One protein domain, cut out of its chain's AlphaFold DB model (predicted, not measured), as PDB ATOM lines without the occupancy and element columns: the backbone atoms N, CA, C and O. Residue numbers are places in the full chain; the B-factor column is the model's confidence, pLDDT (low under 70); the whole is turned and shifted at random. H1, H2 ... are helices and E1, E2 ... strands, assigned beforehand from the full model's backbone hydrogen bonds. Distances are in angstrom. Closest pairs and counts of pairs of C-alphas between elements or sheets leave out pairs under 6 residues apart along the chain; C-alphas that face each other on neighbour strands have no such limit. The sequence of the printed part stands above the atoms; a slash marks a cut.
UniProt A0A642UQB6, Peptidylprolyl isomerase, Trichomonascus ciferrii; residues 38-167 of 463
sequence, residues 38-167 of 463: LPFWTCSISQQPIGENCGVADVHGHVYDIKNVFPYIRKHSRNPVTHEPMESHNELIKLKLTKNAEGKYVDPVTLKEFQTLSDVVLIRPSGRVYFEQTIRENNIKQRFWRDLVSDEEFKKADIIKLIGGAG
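This is residues 38 to 167 of the 463 residues of the protein "Peptidylprolyl isomerase" of Trichomonascus ciferrii (UniProt A0A642UQB6). Little regular structure: two small lobes, hairpin E1 and E2 with H1, and sheet E4 E3 E5 with H2 over one face, have their helices at far ends amid long loops. Of 130 printed residues, 36 lie in two helices and five strands, E1 E2 H1 E3 E4 H2 E5, class mixed; both sheets are antiparallel. The whole is compact, radius of gyration of the C-alphas 14.4 A, spans 42 by 33 by 21 A.

Find C-alpha 55 at (13.355, -33.913, -11.458), where E1, residues 55 to 57, begins; E2, 63 to 65, and H1, 66 to 76, 15.7 A, follow. Next come E3, 120 to 123, E4, 129 to 131, H2, 132 to 140, 10.2 A, and E5, 159 to 161, ending at (22.972, -24.805, -4.569).

In hairpin E1 and E2, N 56 and O 64 are 3.0 A apart; the closest C-alphas of E1 and H1, Val 56 and Ile 66, are 6.0 A apart. E1 and E3 are apart. In hairpin E3 and E4, N 121 and O 130 are within hydrogen-bond range at 2.8 A; between the antiparallel neighbours E3 and E5, N 122 and O 160 are within hydrogen-bond range at 2.8 A. H2 is on this sheet, height 10.3 A, along E3 at 11 degrees on the local plane; closest C-alphas Val 120 and Glu 132, 4.9 A. E4, H2, E5 form a split strand-helix-strand unit, two strands that run the same way with a helix between them along the chain and E3 between them in the sheet; its crossover is right-handed. O i to N i+4 pairs within hydrogen-bond range: H1 6 of 7, H2 4 of 5.

The printed part has no cut; links H1 to E3 and H2 to E5 are long. The farthest C-alphas, Lys 75 and Gln 142, are 43.4 A apart. Look for pLDDT under 70 at residues 87 to 90 and 164 to 167.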
ATOM      1  N   LEU A  38      29.057 -34.568 -14.012       82.44
ATOM      2  CA  LEU A  38      27.885 -34.603 -14.885       82.44
ATOM      3  C   LEU A  38      27.099 -33.283 -14.755       82.44
ATOM      4  O   LEU A  38      27.198 -32.628 -13.714       82.44
ATOM      5  N   PRO A  39      26.296 -32.890 -15.761       87.00
ATOM      6  CA  PRO A  39      25.403 -31.738 -15.640       87.00
ATOM      7  C   PRO A  39      24.441 -31.869 -14.452       87.00
ATOM      8  O   PRO A  39      24.026 -32.982 -14.127       87.00
ATOM      9  N   PHE A  40      24.009 -30.760 -13.845       88.25
ATOM     10  CA  PHE A  40      23.067 -30.814 -12.713       88.25
ATOM     11  C   PHE A  40      21.704 -31.429 -13.076       88.25
ATOM     12  O   PHE A  40      21.049 -31.997 -12.215       88.25
ATOM     13  N   TRP A  41      21.289 -31.402 -14.346       88.81
ATOM     14  CA  TRP A  41      20.077 -32.083 -14.831       88.81
ATOM     15  C   TRP A  41      20.259 -33.606 -15.031       88.81
ATOM     16  O   TRP A  41      19.538 -34.233 -15.809       88.81
ATOM     17  N   THR A  42      21.224 -34.214 -14.338       89.25
ATOM     18  CA  THR A  42      21.546 -35.648 -14.393       89.25
ATOM     19  C   THR A  42      21.256 -36.283 -13.040       89.25
ATOM     20  O   THR A  42      21.702 -35.778 -12.014       89.25
ATOM     21  N   CYS A  43      20.538 -37.404 -13.015       88.31
ATOM     22  CA  CYS A  43      20.243 -38.107 -11.772       88.31
ATOM     23  C   CYS A  43      21.528 -38.666 -11.143       88.31
ATOM     24  O   CYS A  43      22.216 -39.483 -11.751       88.31
ATOM     25  N   SER A  44      21.802 -38.298  -9.891       87.25
ATOM     26  CA  SER A  44      23.003 -38.731  -9.157       87.25
ATOM     27  C   SER A  44      23.063 -40.247  -8.892       87.25
ATOM     28  O   SER A  44      24.136 -40.766  -8.602       87.25
ATOM     29  N   ILE A  45      21.935 -40.964  -9.021       85.75
ATOM     30  CA  ILE A  45      21.844 -42.429  -8.874       85.75
ATOM     31  C   ILE A  45      22.090 -43.134 -10.216       85.75
ATOM     32  O   ILE A  45      23.007 -43.941 -10.327       85.75
ATOM     33  N   SER A  46      21.276 -42.851 -11.243       85.06
ATOM     34  CA  SER A  46      21.343 -43.566 -12.531       85.06
ATOM     35  C   SER A  46      22.376 -43.004 -13.509       85.06
ATOM     36  O   SER A  46      22.654 -43.634 -14.526       85.06
ATOM     37  N   GLN A  47      22.915 -41.811 -13.238       86.25
ATOM     38  CA  GLN A  47      23.801 -41.041 -14.122       86.25
ATOM     39  C   GLN A  47      23.198 -40.730 -15.507       86.25
ATOM     40  O   GLN A  47      23.913 -40.396 -16.451       86.25
ATOM     41  N   GLN A  48      21.868 -40.795 -15.621       86.00
ATOM     42  CA  GLN A  48      21.098 -40.446 -16.816       86.00
ATOM     43  C   GLN A  48      20.465 -39.050 -16.676       86.00
ATOM     44  O   GLN A  48      20.157 -38.640 -15.550       86.00
ATOM     45  N   PRO A  49      20.238 -38.314 -17.782       87.44
ATOM     46  CA  PRO A  49      19.454 -37.079 -17.764       87.44
ATOM     47  C   PRO A  49      18.067 -37.311 -17.152       87.44
ATOM     48  O   PRO A  49      17.422 -38.315 -17.453       87.44
ATOM     49  N   ILE A  50      17.612 -36.395 -16.296       89.50
ATOM     50  CA  ILE A  50      16.307 -36.507 -15.628       89.50
ATOM     51  C   ILE A  50      15.149 -36.348 -16.620       89.50
ATOM     52  O   ILE A  50      15.210 -35.523 -17.538       89.50
ATOM     53  N   GLY A  51      14.076 -37.118 -16.417       81.38
ATOM     54  CA  GLY A  51      12.859 -36.996 -17.216       81.38
ATOM     55  C   GLY A  51      12.140 -35.655 -17.023       81.38
ATOM     56  O   GLY A  51      12.223 -35.017 -15.970       81.38
ATOM     57  N   GLU A  52      11.374 -35.243 -18.032       80.12
ATOM     58  CA  GLU A  52      10.541 -34.038 -17.967       80.12
ATOM     59  C   GLU A  52       9.553 -34.105 -16.792       80.12
ATOM     60  O   GLU A  52       8.866 -35.109 -16.596       80.12
ATOM     61  N   ASN A  53       9.525 -33.048 -15.974       80.88
ATOM     62  CA  ASN A  53       8.764 -32.955 -14.719       80.88
ATOM     63  C   ASN A  53       9.040 -34.064 -13.671       80.88
ATOM     64  O   ASN A  53       8.353 -34.110 -12.647       80.88
ATOM     65  N   CYS A  54      10.056 -34.910 -13.893       83.62
ATOM     66  CA  CYS A  54      10.493 -35.995 -13.004       83.62
ATOM     67  C   CYS A  54      11.698 -35.609 -12.124       83.62
ATOM     68  O   CYS A  54      12.144 -36.415 -11.315       83.62
ATOM     69  N   GLY A  55      12.241 -34.398 -12.272       89.44
ATOM     70  CA  GLY A  55      13.355 -33.913 -11.458       89.44
ATOM     71  C   GLY A  55      12.956 -33.605 -10.014       89.44
ATOM     72  O   GLY A  55      11.988 -32.882  -9.771       89.44
ATOM     73  N   VAL A  56      13.746 -34.091  -9.060       91.50
ATOM     74  CA  VAL A  56      13.686 -33.704  -7.642       91.50
ATOM     75  C   VAL A  56      15.096 -33.447  -7.110       91.50
ATOM     76  O   VAL A  56      16.064 -34.011  -7.624       91.50
ATOM     77  N   ALA A  57      15.225 -32.605  -6.090       91.12
ATOM     78  CA  ALA A  57      16.486 -32.342  -5.408       91.12
ATOM     79  C   ALA A  57      16.337 -32.424  -3.887       91.12
ATOM     80  O   ALA A  57      15.277 -32.150  -3.332       91.12
ATOM     81  N   ASP A  58      17.426 -32.811  -3.241       89.88
ATOM     82  CA  ASP A  58      17.591 -32.874  -1.789       89.88
ATOM     83  C   ASP A  58      18.084 -31.526  -1.215       89.88
ATOM     84  O   ASP A  58      18.545 -30.651  -1.951       89.88
ATOM     85  N   VAL A  59      18.009 -31.355   0.108       87.88
ATOM     86  CA  VAL A  59      18.466 -30.163   0.845       87.88
ATOM     87  C   VAL A  59      19.953 -29.871   0.603       87.88
ATOM     88  O   VAL A  59      20.334 -28.704   0.526       87.88
ATOM     89  N   HIS A  60      20.778 -30.903   0.397       86.00
ATOM     90  CA  HIS A  60      22.196 -30.761   0.028       86.00
ATOM     91  C   HIS A  60      22.434 -30.455  -1.460       86.00
ATOM     92  O   HIS A  60      23.578 -30.406  -1.906       86.00
ATOM     93  N   GLY A  61      21.376 -30.270  -2.255       87.00
ATOM     94  CA  GLY A  61      21.466 -29.887  -3.666       87.00
ATOM     95  C   GLY A  61      21.753 -31.025  -4.645       87.00
ATOM     96  O   GLY A  61      21.899 -30.778  -5.844       87.00
ATOM     97  N   HIS A  62      21.809 -32.271  -4.178       89.62
ATOM     98  CA  HIS A  62      21.912 -33.440  -5.046       89.62
ATOM     99  C   HIS A  62      20.631 -33.616  -5.871       89.62
ATOM    100  O   HIS A  62      19.531 -33.655  -5.317       89.62
ATOM    101  N   VAL A  63      20.776 -33.731  -7.194       90.94
ATOM    102  CA  VAL A  63      19.650 -33.894  -8.128       90.94
ATOM    103  C   VAL A  63      19.401 -35.367  -8.441       90.94
ATOM    104  O   VAL A  63      20.333 -36.154  -8.647       90.94
ATOM    105  N   TYR A  64      18.124 -35.735  -8.536       90.38
ATOM    106  CA  TYR A  64      17.662 -37.078  -8.848       90.38
ATOM    107  C   TYR A  64      16.475 -37.081  -9.822       90.38
ATOM    108  O   TYR A  64      15.730 -36.110  -9.937       90.38
ATOM    109  N   ASP A  65      16.267 -38.222 -10.484       90.81
ATOM    110  CA  ASP A  65      14.972 -38.558 -11.074       90.81
ATOM    111  C   ASP A  65      14.095 -39.190  -9.982       90.81
ATOM    112  O   ASP A  65      14.548 -40.084  -9.254       90.81
ATOM    113  N   ILE A  66      12.846 -38.738  -9.883       89.25
ATOM    114  CA  ILE A  66      11.823 -39.229  -8.955       89.25
ATOM    115  C   ILE A  66      11.702 -40.761  -8.998       89.25
ATOM    116  O   ILE A  66      11.604 -41.397  -7.951       89.25
ATOM    117  N   LYS A  67      11.834 -41.369 -10.185       88.19
ATOM    118  CA  LYS A  67      11.744 -42.822 -10.409       88.19
ATOM    119  C   LYS A  67      12.898 -43.607  -9.783       88.19
ATOM    120  O   LYS A  67      12.754 -44.805  -9.574       88.19
ATOM    121  N   ASN A  68      14.021 -42.949  -9.488       86.88
ATOM    122  CA  ASN A  68      15.244 -43.581  -8.989       86.88
ATOM    123  C   ASN A  68      15.509 -43.272  -7.508       86.88
ATOM    124  O   ASN A  68      15.968 -44.153  -6.783       86.88
ATOM    125  N   VAL A  69      15.203 -42.058  -7.028       86.75
ATOM    126  CA  VAL A  69      15.424 -41.710  -5.609       86.75
ATOM    127  C   VAL A  69      14.322 -42.213  -4.689       86.75
ATOM    128  O   VAL A  69      14.637 -42.680  -3.595       86.75
ATOM    129  N   PHE A  70      13.059 -42.214  -5.132       86.75
ATOM    130  CA  PHE A  70      11.971 -42.761  -4.322       86.75
ATOM    131  C   PHE A  70      12.195 -44.239  -3.979       86.75
ATOM    132  O   PHE A  70      12.125 -44.539  -2.796       86.75
ATOM    133  N   PRO A  71      12.553 -45.165  -4.896       85.56
ATOM    134  CA  PRO A  71      12.900 -46.527  -4.489       85.56
ATOM    135  C   PRO A  71      14.206 -46.632  -3.680       85.56
ATOM    136  O   PRO A  71      14.339 -47.590  -2.922       85.56
ATOM    137  N   TYR A  72      15.149 -45.681  -3.784       82.88
ATOM    138  CA  TYR A  72      16.386 -45.717  -2.991       82.88
ATOM    139  C   TYR A  72      16.164 -45.327  -1.525       82.88
ATOM    140  O   TYR A  72      16.459 -46.133  -0.642       82.88
ATOM    141  N   ILE A  73      15.650 -44.117  -1.251       84.81
ATOM    142  CA  ILE A  73      15.456 -43.614   0.128       84.81
ATOM    143  C   ILE A  73      14.607 -44.618   0.906       84.81
ATOM    144  O   ILE A  73      14.968 -45.067   1.980       84.81
ATOM    145  N   ARG A  74      13.543 -45.084   0.270       77.50
ATOM    146  CA  ARG A  74      12.597 -46.106   0.721       77.50
ATOM    147  C   ARG A  74      13.179 -47.508   0.965       77.50
ATOM    148  O   ARG A  74      12.513 -48.325   1.590       77.50
ATOM    149  N   LYS A  75      14.364 -47.822   0.428       81.12
ATOM    150  CA  LYS A  75      15.079 -49.096   0.644       81.12
ATOM    151  C   LYS A  75      16.142 -48.988   1.741       81.12
ATOM    152  O   LYS A  75      16.439 -49.980   2.397       81.12
ATOM    153  N   HIS A  76      16.740 -47.810   1.910       79.69
ATOM    154  CA  HIS A  76      17.900 -47.608   2.785       79.69
ATOM    155  C   HIS A  76      17.643 -46.646   3.962       79.69
ATOM    156  O   HIS A  76      18.537 -46.459   4.784       79.69
ATOM    157  N   SER A  77      16.453 -46.036   4.027       82.00
ATOM    158  CA  SER A  77      16.034 -44.930   4.913       82.00
ATOM    159  C   SER A  77      17.048 -43.786   4.995       82.00
ATOM    160  O   SER A  77      17.220 -43.154   6.036       82.00
ATOM    161  N   ARG A  78      17.787 -43.571   3.899       84.25
ATOM    162  CA  ARG A  78      18.983 -42.727   3.830       84.25
ATOM    163  C   ARG A  78      19.137 -42.067   2.469       84.25
ATOM    164  O   ARG A  78      18.724 -42.613   1.444       84.25
ATOM    165  N   ASN A  79      19.832 -40.939   2.472       83.69
ATOM    166  CA  ASN A  79      20.276 -40.232   1.283       83.69
ATOM    167  C   ASN A  79      21.222 -41.114   0.429       83.69
ATOM    168  O   ASN A  79      22.155 -41.717   0.971       83.69
ATOM    169  N   PRO A  80      21.039 -41.198  -0.901       82.19
ATOM    170  CA  PRO A  80      21.890 -42.003  -1.785       82.19
ATOM    171  C   PRO A  80      23.311 -41.463  -1.984       82.19
ATOM    172  O   PRO A  80      24.148 -42.203  -2.498       82.19
ATOM    173  N   VAL A  81      23.584 -40.205  -1.617       82.75
ATOM    174  CA  VAL A  81      24.902 -39.569  -1.780       82.75
ATOM    175  C   VAL A  81      25.553 -39.241  -0.433       82.75
ATOM    176  O   VAL A  81      26.740 -39.513  -0.271       82.75
ATOM    177  N   THR A  82      24.810 -38.704   0.544       81.69
ATOM    178  CA  THR A  82      25.367 -38.372   1.879       81.69
ATOM    179  C   THR A  82      25.279 -39.520   2.889       81.69
ATOM    180  O   THR A  82      25.972 -39.489   3.901       81.69
ATOM    181  N   HIS A  83      24.453 -40.543   2.631       79.19
ATOM    182  CA  HIS A  83      24.124 -41.647   3.552       79.19
ATOM    183  C   HIS A  83      23.519 -41.245   4.912       79.19
ATOM    184  O   HIS A  83      23.295 -42.115   5.757       79.19
ATOM    185  N   GLU A  84      23.194 -39.969   5.108       81.44
ATOM    186  CA  GLU A  84      22.436 -39.477   6.261       81.44
ATOM    187  C   GLU A  84      21.006 -40.041   6.254       81.44
ATOM    188  O   GLU A  84      20.469 -40.310   5.172       81.44
ATOM    189  N   PRO A  85      20.377 -40.250   7.426       79.31
ATOM    190  CA  PRO A  85      18.993 -40.704   7.501       79.31
ATOM    191  C   PRO A  85      18.041 -39.668   6.891       79.31
ATOM    192  O   PRO A  85      18.212 -38.472   7.097       79.31
ATOM    193  N   MET A  86      17.039 -40.143   6.150       73.06
ATOM    194  CA  MET A  86      15.969 -39.321   5.573       73.06
ATOM    195  C   MET A  86      14.632 -39.994   5.877       73.06
ATOM    196  O   MET A  86      14.340 -41.068   5.346       73.06
ATOM    197  N   GLU A  87      13.839 -39.392   6.762       59.72
ATOM    198  CA  GLU A  87      12.622 -40.013   7.307       59.72
ATOM    199  C   GLU A  87      11.371 -39.739   6.460       59.72
ATOM    200  O   GLU A  87      10.338 -40.385   6.648       59.72
ATOM    201  N   SER A  88      11.412 -38.774   5.534       59.44
ATOM    202  CA  SER A  88      10.218 -38.348   4.799       59.44
ATOM    203  C   SER A  88      10.487 -37.830   3.391       59.44
ATOM    204  O   SER A  88      11.377 -37.028   3.138       59.44
ATOM    205  N   HIS A  89       9.592 -38.196   2.469       63.22
ATOM    206  CA  HIS A  89       9.564 -37.690   1.092       63.22
ATOM    207  C   HIS A  89       9.391 -36.161   1.001       63.22
ATOM    208  O   HIS A  89       9.737 -35.575  -0.022       63.22
ATOM    209  N   ASN A  90       8.905 -35.520   2.069       63.97
ATOM    210  CA  ASN A  90       8.755 -34.066   2.201       63.97
ATOM    211  C   ASN A  90      10.089 -33.291   2.203       63.97
ATOM    212  O   ASN A  90      10.082 -32.074   2.043       63.97
ATOM    213  N   GLU A  91      11.224 -33.972   2.380       78.19
ATOM    214  CA  GLU A  91      12.564 -33.369   2.294       78.19
ATOM    215  C   GLU A  91      13.023 -33.163   0.837       78.19
ATOM    216  O   GLU A  91      13.919 -32.358   0.577       78.19
ATOM    217  N   LEU A  92      12.392 -33.854  -0.126       88.62
ATOM    218  CA  LEU A  92      12.676 -33.718  -1.554       88.62
ATOM    219  C   LEU A  92      11.839 -32.608  -2.199       88.62
ATOM    220  O   LEU A  92      10.611 -32.583  -2.123       88.62
ATOM    221  N   ILE A  93      12.513 -31.726  -2.930       91.38
ATOM    222  CA  ILE A  93      11.930 -30.552  -3.579       91.38
ATOM    223  C   ILE A  93      11.795 -30.824  -5.078       91.38
ATOM    224  O   ILE A  93      12.756 -31.218  -5.740       91.38
ATOM    225  N   LYS A  94      10.603 -30.601  -5.644       92.00
ATOM    226  CA  LYS A  94      10.348 -30.822  -7.075       92.00
ATOM    227  C   LYS A  94      10.978 -29.725  -7.936       92.00
ATOM    228  O   LYS A  94      10.668 -28.548  -7.768       92.00
ATOM    229  N   LEU A  95      11.801 -30.121  -8.907       91.62
ATOM    230  CA  LEU A  95      12.487 -29.211  -9.823       91.62
ATOM    231  C   LEU A  95      11.555 -28.754 -10.956       91.62
ATOM    232  O   LEU A  95      11.104 -29.560 -11.772       91.62
ATOM    233  N   LYS A  96      11.325 -27.441 -11.047       92.44
ATOM    234  CA  LYS A  96      10.636 -26.764 -12.155       92.44
ATOM    235  C   LYS A  96      11.680 -26.112 -13.072       92.44
ATOM    236  O   LYS A  96      12.003 -24.932 -12.927       92.44
ATOM    237  N   LEU A  97      12.236 -26.897 -13.997       91.19
ATOM    238  CA  LEU A  97      13.172 -26.405 -15.016       91.19
ATOM    239  C   LEU A  97      12.424 -25.695 -16.151       91.19
ATOM    240  O   LEU A  97      11.408 -26.192 -16.631       91.19
ATOM    241  N   THR A  98      12.955 -24.560 -16.610       90.62
ATOM    242  CA  THR A  98      12.430 -23.837 -17.781       90.62
ATOM    243  C   THR A  98      13.205 -24.256 -19.029       90.62
ATOM    244  O   THR A  98      14.415 -24.480 -18.956       90.62
ATOM    245  N   LYS A  99      12.520 -24.380 -20.172       91.56
ATOM    246  CA  LYS A  99      13.122 -24.697 -21.476       91.56
ATOM    247  C   LYS A  99      12.941 -23.543 -22.463       91.56
ATOM    248  O   LYS A  99      11.931 -22.845 -22.402       91.56
ATOM    249  N   ASN A 100      13.888 -23.373 -23.383       91.25
ATOM    250  CA  ASN A 100      13.717 -22.515 -24.558       91.25
ATOM    251  C   ASN A 100      12.956 -23.245 -25.686       91.25
ATOM    252  O   ASN A 100      12.630 -24.427 -25.572       91.25
ATOM    253  N   ALA A 101      12.698 -22.549 -26.800       90.00
ATOM    254  CA  ALA A 101      12.032 -23.122 -27.976       90.00
ATOM    255  C   ALA A 101      12.819 -24.272 -28.646       90.00
ATOM    256  O   ALA A 101      12.233 -25.076 -29.364       90.00
ATOM    257  N   GLU A 102      14.124 -24.387 -28.379       87.88
ATOM    258  CA  GLU A 102      14.984 -25.492 -28.832       87.88
ATOM    259  C   GLU A 102      14.969 -26.696 -27.864       87.88
ATOM    260  O   GLU A 102      15.681 -27.678 -28.070       87.88
ATOM    261  N   GLY A 103      14.184 -26.632 -26.781       85.38
ATOM    262  CA  GLY A 103      14.054 -27.690 -25.775       85.38
ATOM    263  C   GLY A 103      15.187 -27.763 -24.741       85.38
ATOM    264  O   GLY A 103      15.147 -28.631 -23.864       85.38
ATOM    265  N   LYS A 104      16.173 -26.860 -24.805       89.00
ATOM    266  CA  LYS A 104      17.306 -26.776 -23.867       89.00
ATOM    267  C   LYS A 104      16.905 -26.055 -22.580       89.00
ATOM    268  O   LYS A 104      16.069 -25.154 -22.609       89.00
ATOM    269  N   TYR A 105      17.542 -26.397 -21.461       91.75
ATOM    270  CA  TYR A 105      17.273 -25.761 -20.168       91.75
ATOM    271  C   TYR A 105      17.884 -24.353 -20.061       91.75
ATOM    272  O   TYR A 105      19.068 -24.161 -20.348       91.75
ATOM    273  N   VAL A 106      17.087 -23.388 -19.593       93.56
ATOM    274  CA  VAL A 106      17.461 -21.971 -19.427       93.56
ATOM    275  C   VAL A 106      17.064 -21.429 -18.053       93.56
ATOM    276  O   VAL A 106      16.078 -21.873 -17.461       93.56
ATOM    277  N   ASP A 107      17.800 -20.429 -17.567       93.50
ATOM    278  CA  ASP A 107      17.360 -19.579 -16.453       93.50
ATOM    279  C   ASP A 107      16.175 -18.708 -16.931       93.50
ATOM    280  O   ASP A 107      16.299 -18.033 -17.955       93.50
ATOM    281  N   PRO A 108      15.020 -18.705 -16.236       92.94
ATOM    282  CA  PRO A 108      13.806 -18.042 -16.717       92.94
ATOM    283  C   PRO A 108      13.851 -16.505 -16.677       92.94
ATOM    284  O   PRO A 108      12.983 -15.873 -17.270       92.94
ATOM    285  N   VAL A 109      14.828 -15.901 -15.992       92.62
ATOM    286  CA  VAL A 109      14.995 -14.441 -15.883       92.62
ATOM    287  C   VAL A 109      16.021 -13.940 -16.893       92.62
ATOM    288  O   VAL A 109      15.805 -12.926 -17.549       92.62
ATOM    289  N   THR A 110      17.147 -14.644 -17.035       91.25
ATOM    290  CA  THR A 110      18.229 -14.227 -17.948       91.25
ATOM    291  C   THR A 110      18.134 -14.849 -19.341       91.25
ATOM    292  O   THR A 110      18.860 -14.417 -20.236       91.25
ATOM    293  N   LEU A 111      17.277 -15.863 -19.523       91.00
ATOM    294  CA  LEU A 111      17.073 -16.660 -20.745       91.00
ATOM    295  C   LEU A 111      18.345 -17.325 -21.310       91.00
ATOM    296  O   LEU A 111      18.343 -17.842 -22.427       91.00
ATOM    297  N   LYS A 112      19.430 -17.353 -20.529       92.44
ATOM    298  CA  LYS A 112      20.699 -17.992 -20.891       92.44
ATOM    299  C   LYS A 112      20.623 -19.500 -20.668       92.44
ATOM    300  O   LYS A 112      20.092 -19.965 -19.660       92.44
ATOM    301  N   GLU A 113      21.204 -20.249 -21.600       92.69
ATOM    302  CA  GLU A 113      21.315 -21.708 -21.537       92.69
ATOM    303  C   GLU A 113      22.247 -22.145 -20.405       92.69
ATOM    304  O   GLU A 113      23.357 -21.625 -20.252       92.69
ATOM    305  N   PHE A 114      21.805 -23.123 -19.615       91.25
ATOM    306  CA  PHE A 114      22.637 -23.718 -18.578       91.25
ATOM    307  C   PHE A 114      23.736 -24.597 -19.193       91.25
ATOM    308  O   PHE A 114      23.471 -25.453 -20.036       91.25
ATOM    309  N   GLN A 115      24.973 -24.438 -18.720       88.75
ATOM    310  CA  GLN A 115      26.101 -25.283 -19.112       88.75
ATOM    311  C   GLN A 115      26.317 -26.412 -18.094       88.75
ATOM    312  O   GLN A 115      25.930 -26.312 -16.930       88.75
ATOM    313  N   THR A 116      27.017 -27.470 -18.513       82.94
ATOM    314  CA  THR A 116      27.356 -28.651 -17.692       82.94
ATOM    315  C   THR A 116      27.961 -28.320 -16.323       82.94
ATOM    316  O   THR A 116      27.757 -29.069 -15.372       82.94
ATOM    317  N   LEU A 117      28.714 -27.219 -16.222       82.00
ATOM    318  CA  LEU A 117      29.436 -26.796 -15.017       82.00
ATOM    319  C   LEU A 117      28.958 -25.433 -14.478       82.00
ATOM    320  O   LEU A 117      29.697 -24.775 -13.753       82.00
ATOM    321  N   SER A 118      27.755 -24.983 -14.850       86.62
ATOM    322  CA  SER A 118      27.197 -23.727 -14.342       86.62
ATOM    323  C   SER A 118      26.876 -23.794 -12.847       86.62
ATOM    324  O   SER A 118      26.279 -24.762 -12.379       86.62
ATOM    325  N   ASP A 119      27.193 -22.721 -12.119       89.88
ATOM    326  CA  ASP A 119      26.741 -22.523 -10.741       89.88
ATOM    327  C   ASP A 119      25.255 -22.135 -10.716       89.88
ATOM    328  O   ASP A 119      24.852 -21.066 -11.189       89.88
ATOM    329  N   VAL A 120      24.433 -23.036 -10.182       94.00
ATOM    330  CA  VAL A 120      22.969 -23.010 -10.289       94.00
ATOM    331  C   VAL A 120      22.336 -23.253  -8.920       94.00
ATOM    332  O   VAL A 120      22.827 -24.054  -8.125       94.00
ATOM    333  N   VAL A 121      21.240 -22.551  -8.642       94.44
ATOM    334  CA  VAL A 121      20.505 -22.599  -7.373       94.44
ATOM    335  C   VAL A 121      19.023 -22.895  -7.588       94.44
ATOM    336  O   VAL A 121      18.428 -22.525  -8.599       94.44
ATOM    337  N   LEU A 122      18.438 -23.551  -6.595       94.69
ATOM    338  CA  LEU A 122      17.031 -23.891  -6.443       94.69
ATOM    339  C   LEU A 122      16.430 -23.046  -5.313       94.69
ATOM    340  O   LEU A 122      17.053 -22.898  -4.261       94.69
ATOM    341  N   ILE A 123      15.214 -22.537  -5.509       95.31
ATOM    342  CA  ILE A 123      14.404 -21.918  -4.448       95.31
ATOM    343  C   ILE A 123      13.414 -22.965  -3.915       95.31
ATOM    344  O   ILE A 123      12.609 -23.494  -4.681       95.31
ATOM    345  N   ARG A 124      13.471 -23.285  -2.611       92.44
ATOM    346  CA  ARG A 124      12.687 -24.381  -1.998       92.44
ATOM    347  C   ARG A 124      11.161 -24.245  -2.183       92.44
ATOM    348  O   ARG A 124      10.589 -25.225  -2.650       92.44
ATOM    349  N   PRO A 125      10.493 -23.111  -1.861       91.75
ATOM    350  CA  PRO A 125       9.042 -22.975  -2.049       91.75
ATOM    351  C   PRO A 125       8.593 -23.163  -3.505       91.75
ATOM    352  O   PRO A 125       7.789 -24.048  -3.804       91.75
ATOM    353  N   SER A 126       9.185 -22.396  -4.424       92.31
ATOM    354  CA  SER A 126       8.749 -22.373  -5.820       92.31
ATOM    355  C   SER A 126       9.219 -23.584  -6.620       92.31
ATOM    356  O   SER A 126       8.638 -23.887  -7.662       92.31
ATOM    357  N   GLY A 127      10.272 -24.280  -6.185       91.88
ATOM    358  CA  GLY A 127      10.918 -25.352  -6.941       91.88
ATOM    359  C   GLY A 127      11.656 -24.873  -8.201       91.88
ATOM    360  O   GLY A 127      12.108 -25.700  -8.996       91.88
ATOM    361  N   ARG A 128      11.752 -23.556  -8.437       93.94
ATOM    362  CA  ARG A 128      12.362 -22.974  -9.644       93.94
ATOM    363  C   ARG A 128      13.885 -22.906  -9.538       93.94
ATOM    364  O   ARG A 128      14.449 -22.798  -8.449       93.94
ATOM    365  N   VAL A 129      14.533 -22.966 -10.700       94.50
ATOM    366  CA  VAL A 129      15.988 -23.098 -10.850       94.50
ATOM    367  C   VAL A 129      16.560 -21.925 -11.652       94.50
ATOM    368  O   VAL A 129      16.040 -21.585 -12.714       94.50
ATOM    369  N   TYR A 130      17.640 -21.334 -11.141       95.06
ATOM    370  CA  TYR A 130      18.251 -20.080 -11.601       95.06
ATOM    371  C   TYR A 130      19.784 -20.165 -11.554       95.06
ATOM    372  O   TYR A 130      20.330 -20.980 -10.811       95.06
ATOM    373  N   PHE A 131      20.512 -19.295 -12.262       95.44
ATOM    374  CA  PHE A 131      21.947 -19.129 -11.990       95.44
ATOM    375  C   PHE A 131      22.167 -18.549 -10.584       95.44
ATOM    376  O   PHE A 131      21.425 -17.670 -10.135       95.44
ATOM    377  N   GLU A 132      23.241 -18.972  -9.906       93.31
ATOM    378  CA  GLU A 132      23.616 -18.413  -8.597       93.31
ATOM    379  C   GLU A 132      23.800 -16.888  -8.677       93.31
ATOM    380  O   GLU A 132      23.375 -16.160  -7.779       93.31
ATOM    381  N   GLN A 133      24.367 -16.386  -9.783       93.06
ATOM    382  CA  GLN A 133      24.536 -14.952 -10.011       93.06
ATOM    383  C   GLN A 133      23.193 -14.204 -10.067       93.06
ATOM    384  O   GLN A 133      23.070 -13.168  -9.416       93.06
ATOM    385  N   THR A 134      22.178 -14.740 -10.757       93.25
ATOM    386  CA  THR A 134      20.841 -14.128 -10.884       93.25
ATOM    387  C   THR A 134      20.223 -13.862  -9.508       93.25
ATOM    388  O   THR A 134      19.810 -12.737  -9.216       93.25
ATOM    389  N   ILE A 135      20.228 -14.869  -8.628       94.25
ATOM    390  CA  ILE A 135      19.676 -14.766  -7.268       94.25
ATOM    391  C   ILE A 135      20.578 -13.917  -6.365       94.25
ATOM    392  O   ILE A 135      20.096 -13.114  -5.562       94.25
ATOM    393  N   ARG A 136      21.902 -14.019  -6.515       92.81
ATOM    394  CA  ARG A 136      22.850 -13.192  -5.758       92.81
ATOM    395  C   ARG A 136      22.686 -11.703  -6.064       92.81
ATOM    396  O   ARG A 136      22.843 -10.887  -5.159       92.81
ATOM    397  N   GLU A 137      22.373 -11.347  -7.306       93.12
ATOM    398  CA  GLU A 137      22.264  -9.960  -7.763       93.12
ATOM    399  C   GLU A 137      20.895  -9.336  -7.519       93.12
ATOM    400  O   GLU A 137      20.838  -8.204  -7.037       93.12
ATOM    401  N   ASN A 138      19.812 -10.069  -7.779       92.06
ATOM    402  CA  ASN A 138      18.459  -9.533  -7.640       92.06
ATOM    403  C   ASN A 138      17.898  -9.739  -6.228       92.06
ATOM    404  O   ASN A 138      17.387  -8.797  -5.636       92.06
ATOM    405  N   ASN A 139      18.066 -10.920  -5.628       92.69
ATOM    406  CA  ASN A 139      17.529 -11.198  -4.294       92.69
ATOM    407  C   ASN A 139      18.504 -10.795  -3.178       92.69
ATOM    408  O   ASN A 139      18.179  -9.968  -2.327       92.69
ATOM    409  N   ILE A 140      19.723 -11.351  -3.173       91.94
ATOM    410  CA  ILE A 140      20.620 -11.243  -2.006       91.94
ATOM    411  C   ILE A 140      21.187  -9.824  -1.841       91.94
ATOM    412  O   ILE A 140      21.144  -9.291  -0.730       91.94
ATOM    413  N   LYS A 141      21.699  -9.188  -2.910       92.19
ATOM    414  CA  LYS A 141      22.214  -7.801  -2.842       92.19
ATOM    415  C   LYS A 141      21.116  -6.790  -2.476       92.19
ATOM    416  O   LYS A 141      21.378  -5.894  -1.679       92.19
ATOM    417  N   GLN A 142      19.904  -6.943  -3.018       91.19
ATOM    418  CA  GLN A 142      18.793  -5.997  -2.814       91.19
ATOM    419  C   GLN A 142      17.953  -6.292  -1.556       91.19
ATOM    420  O   GLN A 142      17.100  -5.490  -1.190       91.19
ATOM    421  N   ARG A 143      18.199  -7.425  -0.874       91.06
ATOM    422  CA  ARG A 143      17.374  -7.968   0.227       91.06
ATOM    423  C   ARG A 143      15.919  -8.267  -0.182       91.06
ATOM    424  O   ARG A 143      15.021  -8.211   0.654       91.06
ATOM    425  N   PHE A 144      15.698  -8.602  -1.453       91.06
ATOM    426  CA  PHE A 144      14.389  -8.946  -2.004       91.06
ATOM    427  C   PHE A 144      14.135 -10.456  -1.861       91.06
ATOM    428  O   PHE A 144      14.717 -11.268  -2.577       91.06
ATOM    429  N   TRP A 145      13.293 -10.848  -0.905       92.69
ATOM    430  CA  TRP A 145      13.106 -12.243  -0.469       92.69
ATOM    431  C   TRP A 145      11.881 -12.932  -1.103       92.69
ATOM    432  O   TRP A 145      11.138 -13.646  -0.432       92.69
ATOM    433  N   ARG A 146      11.661 -12.687  -2.402       93.12
ATOM    434  CA  ARG A 146      10.546 -13.210  -3.213       93.12
ATOM    435  C   ARG A 146      11.043 -13.780  -4.540       93.12
ATOM    436  O   ARG A 146      11.983 -13.240  -5.130       93.12
ATOM    437  N   ASP A 147      10.470 -14.901  -4.973       93.69
ATOM    438  CA  ASP A 147      10.845 -15.584  -6.216       93.69
ATOM    439  C   ASP A 147      10.633 -14.655  -7.426       93.69
ATOM    440  O   ASP A 147       9.583 -14.035  -7.573       93.69
ATOM    441  N   LEU A 148      11.641 -14.562  -8.298       90.88
ATOM    442  CA  LEU A 148      11.681 -13.596  -9.405       90.88
ATOM    443  C   LEU A 148      10.640 -13.857 -10.513       90.88
ATOM    444  O   LEU A 148      10.521 -13.044 -11.428       90.88
ATOM    445  N   VAL A 149       9.927 -14.988 -10.474       92.38
ATOM    446  CA  VAL A 149       8.973 -15.425 -11.506       92.38
ATOM    447  C   VAL A 149       7.610 -15.823 -10.924       92.38
ATOM    448  O   VAL A 149       6.609 -15.703 -11.628       92.38
ATOM    449  N   SER A 150       7.531 -16.302  -9.676       90.50
ATOM    450  CA  SER A 150       6.254 -16.617  -9.006       90.50
ATOM    451  C   SER A 150       5.899 -15.746  -7.795       90.50
ATOM    452  O   SER A 150       4.823 -15.947  -7.240       90.50
ATOM    453  N   ASP A 151       6.740 -14.779  -7.401       91.19
ATOM    454  CA  ASP A 151       6.512 -13.854  -6.268       91.19
ATOM    455  C   ASP A 151       6.290 -14.551  -4.900       91.19
ATOM    456  O   ASP A 151       5.839 -13.961  -3.919       91.19
ATOM    457  N   GLU A 152       6.654 -15.834  -4.811       92.06
ATOM    458  CA  GLU A 152       6.597 -16.636  -3.588       92.06
ATOM    459  C   GLU A 152       7.680 -16.186  -2.594       92.06
ATOM    460  O   GLU A 152       8.860 -16.103  -2.944       92.06
ATOM    461  N   GLU A 153       7.304 -15.919  -1.340       93.31
ATOM    462  CA  GLU A 153       8.252 -15.532  -0.288       93.31
ATOM    463  C   GLU A 153       9.158 -16.701   0.126       93.31
ATOM    464  O   GLU A 153       8.689 -17.812   0.381       93.31
ATOM    465  N   PHE A 154      10.464 -16.448   0.240       94.56
ATOM    466  CA  PHE A 154      11.455 -17.460   0.617       94.56
ATOM    467  C   PHE A 154      12.555 -16.879   1.518       94.56
ATOM    468  O   PHE A 154      12.945 -15.719   1.402       94.56
ATOM    469  N   LYS A 155      13.102 -17.684   2.432       93.50
ATOM    470  CA  LYS A 155      14.168 -17.265   3.358       93.50
ATOM    471  C   LYS A 155      15.541 -17.565   2.760       93.50
ATOM    472  O   LYS A 155      15.694 -18.427   1.905       93.50
ATOM    473  N   LYS A 156      16.607 -16.951   3.283       89.38
ATOM    474  CA  LYS A 156      17.986 -17.262   2.844       89.38
ATOM    475  C   LYS A 156      18.350 -18.760   2.951       89.38
ATOM    476  O   LYS A 156      19.159 -19.236   2.166       89.38
ATOM    477  N   ALA A 157      17.741 -19.491   3.889       89.56
ATOM    478  CA  ALA A 157      17.913 -20.940   4.071       89.56
ATOM    479  C   ALA A 157      17.119 -21.811   3.070       89.56
ATOM    480  O   ALA A 157      17.224 -23.037   3.108       89.56
ATOM    481  N   ASP A 158      16.324 -21.192   2.192       92.06
ATOM    482  CA  ASP A 158      15.566 -21.832   1.110       92.06
ATOM    483  C   ASP A 158      16.292 -21.782  -0.243       92.06
ATOM    484  O   ASP A 158      15.803 -22.356  -1.214       92.06
ATOM    485  N   ILE A 159      17.461 -21.131  -0.307       93.88
ATOM    486  CA  ILE A 159      18.354 -21.156  -1.469       93.88
ATOM    487  C   ILE A 159      19.263 -22.382  -1.353       93.88
ATOM    488  O   ILE A 159      20.130 -22.434  -0.480       93.88
ATOM    489  N   ILE A 160      19.095 -23.351  -2.250       93.44
ATOM    490  CA  ILE A 160      19.880 -24.590  -2.292       93.44
ATOM    491  C   ILE A 160      20.746 -24.574  -3.551       93.44
ATOM    492  O   ILE A 160      20.230 -24.426  -4.655       93.44
ATOM    493  N   LYS A 161      22.065 -24.729  -3.414       92.50
ATOM    494  CA  LYS A 161      22.972 -24.805  -4.569       92.50
ATOM    495  C   LYS A 161      22.970 -26.218  -5.144       92.50
ATOM    496  O   LYS A 161      23.307 -27.156  -4.432       92.50
ATOM    497  N   LEU A 162      22.605 -26.367  -6.416       90.69
ATOM    498  CA  LEU A 162      22.517 -27.674  -7.066       90.69
ATOM    499  C   LEU A 162      23.905 -28.215  -7.431       90.69
ATOM    500  O   LEU A 162      24.775 -27.480  -7.901       90.69
ATOM    501  N   ILE A 163      24.096 -29.520  -7.237       83.44
ATOM    502  CA  ILE A 163      25.367 -30.216  -7.450       83.44
ATOM    503  C   ILE A 163      25.221 -31.208  -8.610       83.44
ATOM    504  O   ILE A 163      24.373 -32.100  -8.589       83.44
ATOM    505  N   GLY A 164      26.076 -31.063  -9.625       68.06
ATOM    506  CA  GLY A 164      26.198 -32.015 -10.730       68.06
ATOM    507  C   GLY A 164      26.765 -33.363 -10.279       68.06
ATOM    508  O   GLY A 164      27.791 -33.405  -9.597       68.06
ATOM    509  N   GLY A 165      26.103 -34.458 -10.665       63.03
ATOM    510  CA  GLY A 165      26.432 -35.811 -10.208       63.03
ATOM    511  C   GLY A 165      27.870 -36.255 -10.521       63.03
ATOM    512  O   GLY A 165      28.469 -35.863 -11.526       63.03
ATOM    513  N   ALA A 166      28.434 -37.111  -9.669       57.78
ATOM    514  CA  ALA A 166      29.772 -37.665  -9.862       57.78
ATOM    515  C   ALA A 166      29.774 -38.739 -10.970       57.78
ATOM    516  O   ALA A 166      29.221 -39.824 -10.793       57.78
ATOM    517  N   GLY A 167      30.397 -38.443 -12.115       53.03
ATOM    518  CA  GLY A 167      30.433 -39.351 -13.264       53.03
ATOM    519  C   GLY A 167      31.367 -40.556 -13.101       53.03
ATOM    520  O   GLY A 167      32.335 -40.526 -12.339       53.03
TER     521      GLY A 167